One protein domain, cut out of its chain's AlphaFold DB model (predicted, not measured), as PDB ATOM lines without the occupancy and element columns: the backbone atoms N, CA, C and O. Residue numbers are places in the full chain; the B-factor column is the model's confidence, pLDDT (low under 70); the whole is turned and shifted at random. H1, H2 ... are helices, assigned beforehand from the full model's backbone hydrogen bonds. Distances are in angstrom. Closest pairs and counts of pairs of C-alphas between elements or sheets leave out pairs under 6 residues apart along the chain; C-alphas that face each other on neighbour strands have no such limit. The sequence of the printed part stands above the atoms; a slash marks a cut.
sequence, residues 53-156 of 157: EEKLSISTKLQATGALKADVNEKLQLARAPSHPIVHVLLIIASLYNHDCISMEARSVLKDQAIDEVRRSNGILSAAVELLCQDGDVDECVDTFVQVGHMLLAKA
ATOM      1  N   GLU A  53     126.894 147.274 131.910       56.38
ATOM      2  CA  GLU A  53     127.882 146.907 132.926       56.38
ATOM      3  C   GLU A  53     127.933 147.837 134.150       56.38
ATOM      4  O   GLU A  53     128.043 147.339 135.266       56.38
ATOM      5  N   GLU A  54     127.833 149.160 134.006       57.12
ATOM      6  CA  GLU A  54     127.852 150.111 135.127       57.12
ATOM      7  C   GLU A  54     126.529 150.070 135.905       57.12
ATOM      8  O   GLU A  54     126.533 150.012 137.136       57.12
ATOM      9  N   LYS A  55     125.389 149.994 135.210       58.25
ATOM     10  CA  LYS A  55     124.070 149.844 135.847       58.25
ATOM     11  C   LYS A  55     123.911 148.470 136.506       58.25
ATOM     12  O   LYS A  55     123.378 148.382 137.618       58.25
ATOM     13  N   LEU A  56     124.407 147.407 135.866       61.66
ATOM     14  CA  LEU A  56     124.491 146.072 136.458       61.66
ATOM     15  C   LEU A  56     125.451 146.082 137.652       61.66
ATOM     16  O   LEU A  56     125.071 145.601 138.708       61.66
ATOM     17  N   SER A  57     126.622 146.718 137.551       63.81
ATOM     18  CA  SER A  57     127.599 146.855 138.642       63.81
ATOM     19  C   SER A  57     127.027 147.603 139.846       63.81
ATOM     20  O   SER A  57     127.185 147.144 140.976       63.81
ATOM     21  N   ILE A  58     126.300 148.705 139.639       60.66
ATOM     22  CA  ILE A  58     125.616 149.437 140.715       60.66
ATOM     23  C   ILE A  58     124.530 148.563 141.346       60.66
ATOM     24  O   ILE A  58     124.473 148.463 142.567       60.66
ATOM     25  N   SER A  59     123.703 147.892 140.539       50.72
ATOM     26  CA  SER A  59     122.649 146.996 141.031       50.72
ATOM     27  C   SER A  59     123.223 145.814 141.823       50.72
ATOM     28  O   SER A  59     122.759 145.514 142.921       50.72
ATOM     29  N   THR A  60     124.294 145.193 141.323       57.44
ATOM     30  CA  THR A  60     125.008 144.093 141.981       57.44
ATOM     31  C   THR A  60     125.680 144.555 143.271       57.44
ATOM     32  O   THR A  60     125.580 143.856 144.276       57.44
ATOM     33  N   LYS A  61     126.292 145.747 143.299       58.84
ATOM     34  CA  LYS A  61     126.831 146.346 144.532       58.84
ATOM     35  C   LYS A  61     125.724 146.627 145.547       58.84
ATOM     36  O   LYS A  61     125.869 146.251 146.701       58.84
ATOM     37  N   LEU A  62     124.592 147.196 145.124       59.28
ATOM     38  CA  LEU A  62     123.452 147.468 146.007       59.28
ATOM     39  C   LEU A  62     122.862 146.174 146.594       59.28
ATOM     40  O   LEU A  62     122.510 146.126 147.772       59.28
ATOM     41  N   GLN A  63     122.780 145.116 145.783       61.00
ATOM     42  CA  GLN A  63     122.344 143.786 146.213       61.00
ATOM     43  C   GLN A  63     123.349 143.131 147.167       61.00
ATOM     44  O   GLN A  63     122.931 142.551 148.167       61.00
ATOM     45  N   ALA A  64     124.653 143.264 146.910       64.62
ATOM     46  CA  ALA A  64     125.709 142.777 147.798       64.62
ATOM     47  C   ALA A  64     125.671 143.489 149.160       64.62
ATOM     48  O   ALA A  64     125.708 142.827 150.198       64.62
ATOM     49  N   THR A  65     125.486 144.815 149.170       74.69
ATOM     50  CA  THR A  65     125.299 145.608 150.393       74.69
ATOM     51  C   THR A  65     124.015 145.213 151.126       74.69
ATOM     52  O   THR A  65     124.024 145.043 152.344       74.69
ATOM     53  N   GLY A  66     122.905 145.014 150.408       80.44
ATOM     54  CA  GLY A  66     121.644 144.554 150.998       80.44
ATOM     55  C   GLY A  66     121.755 143.164 151.636       80.44
ATOM     56  O   GLY A  66     121.256 142.952 152.741       80.44
ATOM     57  N   ALA A  67     122.454 142.238 150.975       85.25
ATOM     58  CA  ALA A  67     122.690 140.887 151.476       85.25
ATOM     59  C   ALA A  67     123.592 140.883 152.721       85.25
ATOM     60  O   ALA A  67     123.264 140.214 153.698       85.25
ATOM     61  N   LEU A  68     124.668 141.680 152.721       86.94
ATOM     62  CA  LEU A  68     125.548 141.844 153.882       86.94
ATOM     63  C   LEU A  68     124.775 142.365 155.097       86.94
ATOM     64  O   LEU A  68     124.894 141.819 156.193       86.94
ATOM     65  N   LYS A  69     123.957 143.406 154.910       85.94
ATOM     66  CA  LYS A  69     123.143 143.983 155.989       85.94
ATOM     67  C   LYS A  69     122.172 142.966 156.577       85.94
ATOM     68  O   LYS A  69     122.016 142.901 157.795       85.94
ATOM     69  N   ALA A  70     121.522 142.182 155.717       87.81
ATOM     70  CA  ALA A  70     120.607 141.133 156.145       87.81
ATOM     71  C   ALA A  70     121.335 140.051 156.961       87.81
ATOM     72  O   ALA A  70     120.866 139.715 158.046       87.81
ATOM     73  N   ASP A  71     122.497 139.582 156.496       90.56
ATOM     74  CA  ASP A  71     123.316 138.577 157.189       90.56
ATOM     75  C   ASP A  71     123.837 139.085 158.546       90.56
ATOM     76  O   ASP A  71     123.743 138.381 159.555       90.56
ATOM     77  N   VAL A  72     124.318 140.334 158.613       88.62
ATOM     78  CA  VAL A  72     124.723 140.974 159.877       88.62
ATOM     79  C   VAL A  72     123.544 141.036 160.847       88.62
ATOM     80  O   VAL A  72     123.667 140.613 161.998       88.62
ATOM     81  N   ASN A  73     122.385 141.515 160.395       88.00
ATOM     82  CA  ASN A  73     121.208 141.640 161.247       88.00
ATOM     83  C   ASN A  73     120.704 140.269 161.730       88.00
ATOM     84  O   ASN A  73     120.401 140.112 162.909       88.00
ATOM     85  N   GLU A  74     120.664 139.258 160.857       88.81
ATOM     86  CA  GLU A  74     120.285 137.890 161.225       88.81
ATOM     87  C   GLU A  74     121.213 137.332 162.309       88.81
ATOM     88  O   GLU A  74     120.751 136.882 163.360       88.81
ATOM     89  N   LYS A  75     122.531 137.427 162.113       87.69
ATOM     90  CA  LYS A  75     123.522 136.936 163.080       87.69
ATOM     91  C   LYS A  75     123.444 137.652 164.424       87.69
ATOM     92  O   LYS A  75     123.530 136.996 165.463       87.69
ATOM     93  N   LEU A  76     123.243 138.970 164.429       84.19
ATOM     94  CA  LEU A  76     123.071 139.735 165.667       84.19
ATOM     95  C   LEU A  76     121.750 139.398 166.370       84.19
ATOM     96  O   LEU A  76     121.704 139.326 167.597       84.19
ATOM     97  N   GLN A  77     120.683 139.117 165.618       82.31
ATOM     98  CA  GLN A  77     119.422 138.641 166.188       82.31
ATOM     99  C   GLN A  77     119.548 137.246 166.805       82.31
ATOM    100  O   GLN A  77     119.003 137.007 167.883       82.31
ATOM    101  N   LEU A  78     120.293 136.341 166.172       78.75
ATOM    102  CA  LEU A  78     120.584 135.013 166.720       78.75
ATOM    103  C   LEU A  78     121.451 135.090 167.988       78.75
ATOM    104  O   LEU A  78     121.313 134.261 168.886       78.75
ATOM    105  N   ALA A  79     122.298 136.115 168.099       76.06
ATOM    106  CA  ALA A  79     123.168 136.353 169.248       76.06
ATOM    107  C   ALA A  79     122.492 137.072 170.437       76.06
ATOM    108  O   ALA A  79     123.173 137.341 171.425       76.06
ATOM    109  N   ARG A  80     121.170 137.331 170.389       63.50
ATOM    110  CA  ARG A  80     120.378 138.117 171.372       63.50
ATOM    111  C   ARG A  80     120.375 137.624 172.827       63.50
ATOM    112  O   ARG A  80     119.850 138.322 173.696       63.50
ATOM    113  N   ALA A  81     120.916 136.447 173.125       64.50
ATOM    114  CA  ALA A  81     121.221 136.075 174.509       64.50
ATOM    115  C   ALA A  81     122.280 137.043 175.085       64.50
ATOM    116  O   ALA A  81     122.986 137.673 174.301       64.50
ATOM    117  N   PRO A  82     122.444 137.191 176.418       58.47
ATOM    118  CA  PRO A  82     123.555 137.965 176.969       58.47
ATOM    119  C   PRO A  82     124.882 137.337 176.520       58.47
ATOM    120  O   PRO A  82     125.373 136.373 177.108       58.47
ATOM    121  N   SER A  83     125.419 137.857 175.423       67.62
ATOM    122  CA  SER A  83     126.639 137.416 174.776       67.62
ATOM    123  C   SER A  83     127.698 138.494 174.972       67.62
ATOM    124  O   SER A  83     127.411 139.685 175.089       67.62
ATOM    125  N   HIS A  84     128.950 138.067 175.107       79.25
ATOM    126  CA  HIS A  84     130.055 139.002 175.267       79.25
ATOM    127  C   HIS A  84     130.168 139.861 173.990       79.25
ATOM    128  O   HIS A  84     130.115 139.277 172.909       79.25
ATOM    129  N   PRO A  85     130.413 141.186 174.064       78.69
ATOM    130  CA  PRO A  85     130.491 142.074 172.890       78.69
ATOM    131  C   PRO A  85     131.385 141.581 171.737       78.69
ATOM    132  O   PRO A  85     131.097 141.812 170.566       78.69
ATOM    133  N   ILE A  86     132.430 140.809 172.049       85.94
ATOM    134  CA  ILE A  86     133.308 140.170 171.065       85.94
ATOM    135  C   ILE A  86     132.581 139.201 170.136       85.94
ATOM    136  O   ILE A  86     132.983 139.047 168.992       85.94
ATOM    137  N   VAL A  87     131.511 138.551 170.591       88.25
ATOM    138  CA  VAL A  87     130.722 137.641 169.758       88.25
ATOM    139  C   VAL A  87     130.105 138.415 168.598       88.25
ATOM    140  O   VAL A  87     130.240 137.992 167.455       88.25
ATOM    141  N   HIS A  88     129.514 139.580 168.865       88.62
ATOM    142  CA  HIS A  88     128.959 140.447 167.825       88.62
ATOM    143  C   HIS A  88     130.043 140.933 166.854       88.62
ATOM    144  O   HIS A  88     129.870 140.820 165.643       88.62
ATOM    145  N   VAL A  89     131.193 141.372 167.375       91.56
ATOM    146  CA  VAL A  89     132.348 141.786 166.558       91.56
ATOM    147  C   VAL A  89     132.801 140.653 165.627       91.56
ATOM    148  O   VAL A  89     132.986 140.860 164.428       91.56
ATOM    149  N   LEU A  90     132.940 139.430 166.146       92.38
ATOM    150  CA  LEU A  90     133.362 138.269 165.359       92.38
ATOM    151  C   LEU A  90     132.327 137.857 164.304       92.38
ATOM    152  O   LEU A  90     132.713 137.423 163.218       92.38
ATOM    153  N   LEU A  91     131.033 137.994 164.602       92.44
ATOM    154  CA  LEU A  91     129.960 137.718 163.646       92.44
ATOM    155  C   LEU A  91     129.987 138.705 162.479       92.44
ATOM    156  O   LEU A  91     129.901 138.271 161.333       92.44
ATOM    157  N   ILE A  92     130.200 139.993 162.758       91.75
ATOM    158  CA  ILE A  92     130.333 141.026 161.724       91.75
ATOM    159  C   ILE A  92     131.575 140.775 160.867       91.75
ATOM    160  O   ILE A  92     131.471 140.762 159.645       91.75
ATOM    161  N   ILE A  93     132.731 140.472 161.468       93.38
ATOM    162  CA  ILE A  93     133.945 140.105 160.712       93.38
ATOM    163  C   ILE A  93     133.681 138.901 159.797       93.38
ATOM    164  O   ILE A  93     134.141 138.869 158.655       93.38
ATOM    165  N   ALA A  94     132.943 137.897 160.282       92.69
ATOM    166  CA  ALA A  94     132.581 136.737 159.476       92.69
ATOM    167  C   ALA A  94     131.649 137.109 158.312       92.69
ATOM    168  O   ALA A  94     131.845 136.607 157.210       92.69
ATOM    169  N   SER A  95     130.670 137.989 158.534       92.62
ATOM    170  CA  SER A  95     129.803 138.532 157.482       92.62
ATOM    171  C   SER A  95     130.599 139.285 156.422       92.62
ATOM    172  O   SER A  95     130.500 138.969 155.243       92.62
ATOM    173  N   LEU A  96     131.471 140.205 156.833       91.12
ATOM    174  CA  LEU A  96     132.306 140.975 155.910       91.12
ATOM    175  C   LEU A  96     133.171 140.075 155.026       91.12
ATOM    176  O   LEU A  96     133.289 140.320 153.832       91.12
ATOM    177  N   TYR A  97     133.753 139.022 155.600       91.62
ATOM    178  CA  TYR A  97     134.545 138.065 154.833       91.62
ATOM    179  C   TYR A  97     133.686 137.215 153.886       91.62
ATOM    180  O   TYR A  97     134.059 137.020 152.738       91.62
ATOM    181  N   ASN A  98     132.532 136.724 154.343       91.69
ATOM    182  CA  ASN A  98     131.649 135.886 153.525       91.69
ATOM    183  C   ASN A  98     131.015 136.640 152.347       91.69
ATOM    184  O   ASN A  98     130.594 136.008 151.384       91.69
ATOM    185  N   HIS A  99     130.921 137.964 152.451       89.00
ATOM    186  CA  HIS A  99     130.420 138.854 151.408       89.00
ATOM    187  C   HIS A  99     131.554 139.550 150.632       89.00
ATOM    188  O   HIS A  99     131.312 140.577 150.002       89.00
ATOM    189  N   ASP A 100     132.788 139.033 150.705       87.44
ATOM    190  CA  ASP A 100     133.969 139.535 149.985       87.44
ATOM    191  C   ASP A 100     134.271 141.037 150.208       87.44
ATOM    192  O   ASP A 100     134.917 141.692 149.390       87.44
ATOM    193  N   CYS A 101     133.831 141.603 151.336       85.38
ATOM    194  CA  CYS A 101     134.062 143.008 151.692       85.38
ATOM    195  C   CYS A 101     135.447 143.241 152.309       85.38
ATOM    196  O   CYS A 101     135.931 144.371 152.343       85.38
ATOM    197  N   ILE A 102     136.085 142.182 152.816       87.44
ATOM    198  CA  ILE A 102     137.441 142.208 153.375       87.44
ATOM    199  C   ILE A 102     138.231 140.980 152.918       87.44
ATOM    200  O   ILE A 102     137.669 139.901 152.733       87.44
ATOM    201  N   SER A 103     139.554 141.116 152.796       89.56
ATOM    202  CA  SER A 103     140.434 139.986 152.476       89.56
ATOM    203  C   SER A 103     140.598 139.012 153.654       89.56
ATOM    204  O   SER A 103     140.244 139.307 154.801       89.56
ATOM    205  N   MET A 104     141.192 137.843 153.391       92.06
ATOM    206  CA  MET A 104     141.532 136.868 154.433       92.06
ATOM    207  C   MET A 104     142.523 137.442 155.462       92.06
ATOM    208  O   MET A 104     142.403 137.174 156.660       92.06
ATOM    209  N   GLU A 105     143.473 138.259 155.015       92.62
ATOM    210  CA  GLU A 105     144.445 138.949 155.863       92.62
ATOM    211  C   GLU A 105     143.752 139.987 156.749       92.62
ATOM    212  O   GLU A 105     143.945 139.977 157.966       92.62
ATOM    213  N   ALA A 106     142.885 140.825 156.164       89.19
ATOM    214  CA  ALA A 106     142.092 141.806 156.907       89.19
ATOM    215  C   ALA A 106     141.236 141.123 157.981       89.19
ATOM    216  O   ALA A 106     141.222 141.552 159.135       89.19
ATOM    217  N   ARG A 107     140.591 140.001 157.636       93.25
ATOM    218  CA  ARG A 107     139.835 139.176 158.585       93.25
ATOM    219  C   ARG A 107     140.703 138.703 159.751       93.25
ATOM    220  O   ARG A 107     140.259 138.756 160.899       93.25
ATOM    221  N   SER A 108     141.916 138.214 159.479       93.88
ATOM    222  CA  SER A 108     142.817 137.733 160.532       93.88
ATOM    223  C   SER A 108     143.222 138.860 161.478       93.88
ATOM    224  O   SER A 108     143.119 138.703 162.693       93.88
ATOM    225  N   VAL A 109     143.619 140.005 160.927       93.75
ATOM    226  CA  VAL A 109     144.088 141.156 161.704       93.75
ATOM    227  C   VAL A 109     142.960 141.785 162.525       93.75
ATOM    228  O   VAL A 109     143.153 142.084 163.701       93.75
ATOM    229  N   LEU A 110     141.755 141.912 161.959       93.31
ATOM    230  CA  LEU A 110     140.572 142.384 162.687       93.31
ATOM    231  C   LEU A 110     140.198 141.460 163.848       93.31
ATOM    232  O   LEU A 110     139.829 141.930 164.922       93.31
ATOM    233  N   LYS A 111     140.316 140.142 163.660       93.50
ATOM    234  CA  LYS A 111     140.069 139.168 164.729       93.50
ATOM    235  C   LYS A 111     141.081 139.325 165.867       93.50
ATOM    236  O   LYS A 111     140.686 139.309 167.032       93.50
ATOM    237  N   ASP A 112     142.361 139.488 165.545       92.62
ATOM    238  CA  ASP A 112     143.405 139.673 166.556       92.62
ATOM    239  C   ASP A 112     143.212 141.001 167.306       92.62
ATOM    240  O   ASP A 112     143.268 141.024 168.537       92.62
ATOM    241  N   GLN A 113     142.857 142.074 166.589       91.75
ATOM    242  CA  GLN A 113     142.471 143.359 167.177       91.75
ATOM    243  C   GLN A 113     141.267 143.216 168.118       91.75
ATOM    244  O   GLN A 113     141.313 143.708 169.243       91.75
ATOM    245  N   ALA A 114     140.210 142.510 167.708       91.00
ATOM    246  CA  ALA A 114     139.020 142.296 168.532       91.00
ATOM    247  C   ALA A 114     139.340 141.571 169.852       91.00
ATOM    248  O   ALA A 114     138.821 141.930 170.910       91.00
ATOM    249  N   ILE A 115     140.226 140.569 169.814       88.75
ATOM    250  CA  ILE A 115     140.688 139.849 171.013       88.75
ATOM    251  C   ILE A 115     141.471 140.781 171.945       88.75
ATOM    252  O   ILE A 115     141.310 140.725 173.168       88.75
ATOM    253  N   ASP A 116     142.315 141.638 171.378       88.31
ATOM    254  CA  ASP A 116     143.107 142.607 172.129       88.31
ATOM    255  C   ASP A 116     142.236 143.698 172.776       88.31
ATOM    256  O   ASP A 116     142.476 144.088 173.921       88.31
ATOM    257  N   GLU A 117     141.192 144.152 172.082       87.81
ATOM    258  CA  GLU A 117     140.240 145.151 172.579       87.81
ATOM    259  C   GLU A 117     139.434 144.655 173.780       87.81
ATOM    260  O   GLU A 117     139.271 145.398 174.750       87.81
ATOM    261  N   VAL A 118     139.019 143.382 173.790       78.94
ATOM    262  CA  VAL A 118     138.336 142.773 174.949       78.94
ATOM    263  C   VAL A 118     139.160 142.876 176.224       78.94
ATOM    264  O   VAL A 118     138.616 143.117 177.299       78.94
ATOM    265  N   ARG A 119     140.482 142.718 176.118       77.38
ATOM    266  CA  ARG A 119     141.384 142.781 177.275       77.38
ATOM    267  C   ARG A 119     141.562 144.198 177.808       77.38
ATOM    268  O   ARG A 119     141.899 144.358 178.978       77.38
ATOM    269  N   ARG A 120     141.399 145.208 176.948       77.31
ATOM    270  CA  ARG A 120     141.643 146.625 177.266       77.31
ATOM    271  C   ARG A 120     140.356 147.420 177.515       77.31
ATOM    272  O   ARG A 120     140.450 148.563 177.949       77.31
ATOM    273  N   SER A 121     139.190 146.822 177.254       65.31
ATOM    274  CA  SER A 121     137.850 147.387 177.483       65.31
ATOM    275  C   SER A 121     137.636 148.774 176.868       65.31
ATOM    276  O   SER A 121     136.882 149.577 177.408       65.31
ATOM    277  N   ASN A 122     138.324 149.078 175.762       71.44
ATOM    278  CA  ASN A 122     138.177 150.347 175.056       71.44
ATOM    279  C   ASN A 122     138.624 150.202 173.595       71.44
ATOM    280  O   ASN A 122     139.769 150.487 173.240       71.44
ATOM    281  N   GLY A 123     137.735 149.644 172.779       85.12
ATOM    282  CA  GLY A 123     138.041 149.196 171.429       85.12
ATOM    283  C   GLY A 123     137.123 149.805 170.384       85.12
ATOM    284  O   GLY A 123     135.915 149.879 170.605       85.12
ATOM    285  N   ILE A 124     137.685 150.217 169.246       89.19
ATOM    286  CA  ILE A 124     136.917 150.861 168.174       89.19
ATOM    287  C   ILE A 124     135.914 149.889 167.543       89.19
ATOM    288  O   ILE A 124     134.797 150.289 167.229       89.19
ATOM    289  N   LEU A 125     136.263 148.599 167.441       91.00
ATOM    290  CA  LEU A 125     135.362 147.581 166.896       91.00
ATOM    291  C   LEU A 125     134.192 147.320 167.848       91.00
ATOM    292  O   LEU A 125     133.058 147.147 167.413       91.00
ATOM    293  N   SER A 126     134.462 147.323 169.155       88.06
ATOM    294  CA  SER A 126     133.414 147.177 170.174       88.06
ATOM    295  C   SER A 126     132.480 148.392 170.196       88.06
ATOM    296  O   SER A 126     131.265 148.218 170.229       88.06
ATOM    297  N   ALA A 127     133.024 149.610 170.090       88.06
ATOM    298  CA  ALA A 127     132.237 150.843 170.028       88.06
ATOM    299  C   ALA A 127     131.336 150.900 168.782       88.06
ATOM    300  O   ALA A 127     130.164 151.253 168.884       88.06
ATOM    301  N   ALA A 128     131.844 150.487 167.617       89.12
ATOM    302  CA  ALA A 128     131.053 150.414 166.388       89.12
ATOM    303  C   ALA A 128     129.871 149.437 166.508       89.12
ATOM    304  O   ALA A 128     128.785 149.700 165.994       89.12
ATOM    305  N   VAL A 129     130.053 148.320 167.219       87.88
ATOM    306  CA  VAL A 129     128.961 147.384 167.521       87.88
ATOM    307  C   VAL A 129     127.949 147.985 168.488       87.88
ATOM    308  O   VAL A 129     126.750 147.790 168.310       87.88
ATOM    309  N   GLU A 130     128.403 148.702 169.515       85.25
ATOM    310  CA  GLU A 130     127.503 149.366 170.461       85.25
ATOM    311  C   GLU A 130     126.621 150.406 169.764       85.25
ATOM    312  O   GLU A 130     125.411 150.404 169.990       85.25
ATOM    313  N   LEU A 131     127.197 151.218 168.873       83.62
ATOM    314  CA  LEU A 131     126.454 152.177 168.049       83.62
ATOM    315  C   LEU A 131     125.455 151.473 167.129       83.62
ATOM    316  O   LEU A 131     124.287 151.848 167.101       83.62
ATOM    317  N   LEU A 132     125.855 150.385 166.466       85.12
ATOM    318  CA  LEU A 132     124.929 149.566 165.681       85.12
ATOM    319  C   LEU A 132     123.756 149.048 166.529       85.12
ATOM    320  O   LEU A 132     122.608 149.078 166.095       85.12
ATOM    321  N   CYS A 133     124.017 148.566 167.743       82.56
ATOM    322  CA  CYS A 133     122.962 148.064 168.620       82.56
ATOM    323  C   CYS A 133     122.027 149.169 169.142       82.56
ATOM    324  O   CYS A 133     120.867 148.870 169.430       82.56
ATOM    325  N   GLN A 134     122.514 150.404 169.296       83.69
ATOM    326  CA  GLN A 134     121.735 151.541 169.803       83.69
ATOM    327  C   GLN A 134     120.953 152.247 168.693       83.69
ATOM    328  O   GLN A 134     119.744 152.439 168.822       83.69
ATOM    329  N   ASP A 135     121.636 152.578 167.600       84.19
ATOM    330  CA  ASP A 135     121.127 153.444 166.536       84.19
ATOM    331  C   ASP A 135     120.653 152.653 165.308       84.19
ATOM    332  O   ASP A 135     119.951 153.185 164.450       84.19
ATOM    333  N   GLY A 136     120.990 151.360 165.223       81.12
ATOM    334  CA  GLY A 136     120.637 150.507 164.087       81.12
ATOM    335  C   GLY A 136     121.445 150.797 162.821       81.12
ATOM    336  O   GLY A 136     121.071 150.324 161.746       81.12
ATOM    337  N   ASP A 137     122.532 151.562 162.932       84.25
ATOM    338  CA  ASP A 137     123.342 151.983 161.791       84.25
ATOM    339  C   ASP A 137     124.320 150.882 161.352       84.25
ATOM    340  O   ASP A 137     125.428 150.726 161.871       84.25
ATOM    341  N   VAL A 138     123.868 150.063 160.399       84.50
ATOM    342  CA  VAL A 138     124.673 148.977 159.820       84.50
ATOM    343  C   VAL A 138     125.739 149.512 158.869       84.50
ATOM    344  O   VAL A 138     126.799 148.898 158.777       84.50
ATOM    345  N   ASP A 139     125.474 150.623 158.179       85.31
ATOM    346  CA  ASP A 139     126.408 151.193 157.204       85.31
ATOM    347  C   ASP A 139     127.662 151.705 157.910       85.31
ATOM    348  O   ASP A 139     128.762 151.237 157.621       85.31
ATOM    349  N   GLU A 140     127.485 152.553 158.924       86.75
ATOM    350  CA  GLU A 140     128.598 153.112 159.697       86.75
ATOM    351  C   GLU A 140     129.405 152.011 160.407       86.75
ATOM    352  O   GLU A 140     130.638 152.052 160.482       86.75
ATOM    353  N   CYS A 141     128.717 150.976 160.903       88.19
ATOM    354  CA  CYS A 141     129.366 149.838 161.546       88.19
ATOM    355  C   CYS A 141     130.246 149.060 160.560       88.19
ATOM    356  O   CYS A 141     131.418 148.802 160.836       88.19
ATOM    357  N   VAL A 142     129.705 148.709 159.391       87.25
ATOM    358  CA  VAL A 142     130.442 148.000 158.337       87.25
ATOM    359  C   VAL A 142     131.632 148.828 157.853       87.25
ATOM    360  O   VAL A 142     132.752 148.307 157.805       87.25
ATOM    361  N   ASP A 143     131.418 150.112 157.569       88.31
ATOM    362  CA  ASP A 143     132.458 151.019 157.085       88.31
ATOM    363  C   ASP A 143     133.597 151.157 158.096       88.31
ATOM    364  O   ASP A 143     134.774 151.091 157.724       88.31
ATOM    365  N   THR A 144     133.269 151.241 159.388       90.56
ATOM    366  CA  THR A 144     134.270 151.267 160.460       90.56
ATOM    367  C   THR A 144     135.140 150.011 160.444       90.56
ATOM    368  O   THR A 144     136.367 150.103 160.515       90.56
ATOM    369  N   PHE A 145     134.546 148.822 160.317       91.38
ATOM    370  CA  PHE A 145     135.307 147.569 160.301       91.38
ATOM    371  C   PHE A 145     136.222 147.468 159.077       91.38
ATOM    372  O   PHE A 145     137.375 147.047 159.206       91.38
ATOM    373  N   VAL A 146     135.739 147.876 157.902       87.19
ATOM    374  CA  VAL A 146     136.538 147.889 156.669       87.19
ATOM    375  C   VAL A 146     137.711 148.865 156.802       87.19
ATOM    376  O   VAL A 146     138.858 148.493 156.541       87.19
ATOM    377  N   GLN A 147     137.461 150.091 157.275       88.88
ATOM    378  CA  GLN A 147     138.508 151.098 157.471       88.88
ATOM    379  C   GLN A 147     139.558 150.659 158.493       88.88
ATOM    380  O   GLN A 147     140.757 150.786 158.235       88.88
ATOM    381  N   VAL A 148     139.136 150.099 159.631       89.38
ATOM    382  CA  VAL A 148     140.062 149.578 160.645       89.38
ATOM    383  C   VAL A 148     140.886 148.423 160.078       89.38
ATOM    384  O   VAL A 148     142.098 148.382 160.291       89.38
ATOM    385  N   GLY A 149     140.274 147.529 159.296       85.44
ATOM    386  CA  GLY A 149     140.979 146.445 158.614       85.44
ATOM    387  C   GLY A 149     142.085 146.967 157.695       85.44
ATOM    388  O   GLY A 149     143.235 146.540 157.809       85.44
ATOM    389  N   HIS A 150     141.772 147.950 156.848       86.19
ATOM    390  CA  HIS A 150     142.759 148.588 155.972       86.19
ATOM    391  C   HIS A 150     143.866 149.307 156.749       86.19
ATOM    392  O   HIS A 150     145.042 149.152 156.422       86.19
ATOM    393  N   MET A 151     143.520 150.061 157.796       89.88
ATOM    394  CA  MET A 151     144.491 150.778 158.625       89.88
ATOM    395  C   MET A 151     145.480 149.821 159.301       89.88
ATOM    396  O   MET A 151     146.682 150.091 159.337       89.88
ATOM    397  N   LEU A 152     144.995 148.702 159.842       85.94
ATOM    398  CA  LEU A 152     145.850 147.730 160.517       85.94
ATOM    399  C   LEU A 152     146.752 146.975 159.533       85.94
ATOM    400  O   LEU A 152     147.910 146.724 159.859       85.94
ATOM    401  N   LEU A 153     146.260 146.667 158.328       85.19
ATOM    402  CA  LEU A 153     147.088 146.096 157.261       85.19
ATOM    403  C   LEU A 153     148.165 147.076 156.784       85.19
ATOM    404  O   LEU A 153     149.316 146.683 156.624       85.19
ATOM    405  N   ALA A 154     147.821 148.355 156.614       81.81
ATOM    406  CA  ALA A 154     148.779 149.390 156.229       81.81
ATOM    407  C   ALA A 154     149.872 149.601 157.290       81.81
ATOM    408  O   ALA A 154     151.004 149.921 156.949       81.81
ATOM    409  N   LYS A 155     149.554 149.394 158.572       69.50
ATOM    410  CA  LYS A 155     150.517 149.471 159.681       69.50
ATOM    411  C   LYS A 155     151.488 148.281 159.734       69.50
ATOM    412  O   LYS A 155     152.495 148.359 160.433       69.50
ATOM    413  N   ALA A 156     151.176 147.177 159.056       58.47
ATOM    414  CA  ALA A 156     152.007 145.976 159.028       58.47
ATOM    415  C   ALA A 156     153.101 145.999 157.934       58.47
ATOM    416  O   ALA A 156     153.904 145.065 157.884       58.47
TER     417      ALA A 156
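What this domain is: This is residues 53 to 156 of the 157 residues of an uncharacterized protein of Aphanomyces invadans (UniProt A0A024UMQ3). Three helices, H1, H2 and H3, lie side by side in a row, running in alternating directions, and a hairpin of two more, H4 and H5, packs crosswise over H2 and H3 as a second layer. H1 is the longest helix, and its residues 53 to 63 stick out from the body as a free arm. The printed part has 104 residues with five named helices, H1 to H5 in order along the chain, and no named strand; the class is all helix. It is compact, with a radius of gyration of the C-alphas of 13.8 A, and its C-alphas span 47 by 35 by 20 A.

Where its parts are: Find C-alpha 53 at (127.882, 146.907, 132.926); from there H1, residues 53 to 78, runs 36.6 A. Next look at H2, residues 85 to 98, 20.4 A long, and then at H3, residues 104 to 120, 24.8 A long. Find C-alpha 124 at (136.917, 150.861, 168.174), where H4 begins; it covers residues 124 to 135 and 16.1 A. H5, residues 138 to 154, runs 24.4 A and ends at C-alpha 154, (148.779, 149.390, 156.229).

How they stand to each other: Begin at H2, the hub, which touches the four other helices. H1 touches it with residues 68 to 76 alone; the two form a hairpin at a shallow tilt of 29 degrees, opposite ways, and their closest C-alphas, of Val 72 and Ile 92, are 5.9 A apart. H2 and H3 form a hairpin at 6 degrees, closest at the C-alphas of Ile 93 and Arg 107, 6.3 A apart. H4 and H5 form another at 7 degrees, with the C-alphas of Ala 128 and Cys 141 closest at 5.2 A. Look next at H3 and H5, which touch about perpendicular at 80 degrees, closest at the C-alphas of Ala 106 and Gly 149, 5.1 A apart. H2 with residues 85 to 89 alone touches H4, at 86 degrees, the closest C-alphas being those of Pro 85 and Ser 126, 6.5 A apart. H1 is apart from H3 and H4. Every O i to N i+4 pair is within hydrogen-bond range in H1, H2, H4 and H5, and 12 of 13 are in H3.

The domain as a whole: The C-alphas of Glu 53 and Arg 119 are the two farthest apart, at 46.5 A. The printed part has no cut; the link from H1 to H2 is short, the other three are tight, and none is long. Read the B-factor column for the model's confidence: the mean pLDDT of the printed part is 82.3, and residues 53 to 64, 80 to 83, 121 and 155 to 156 are under 70.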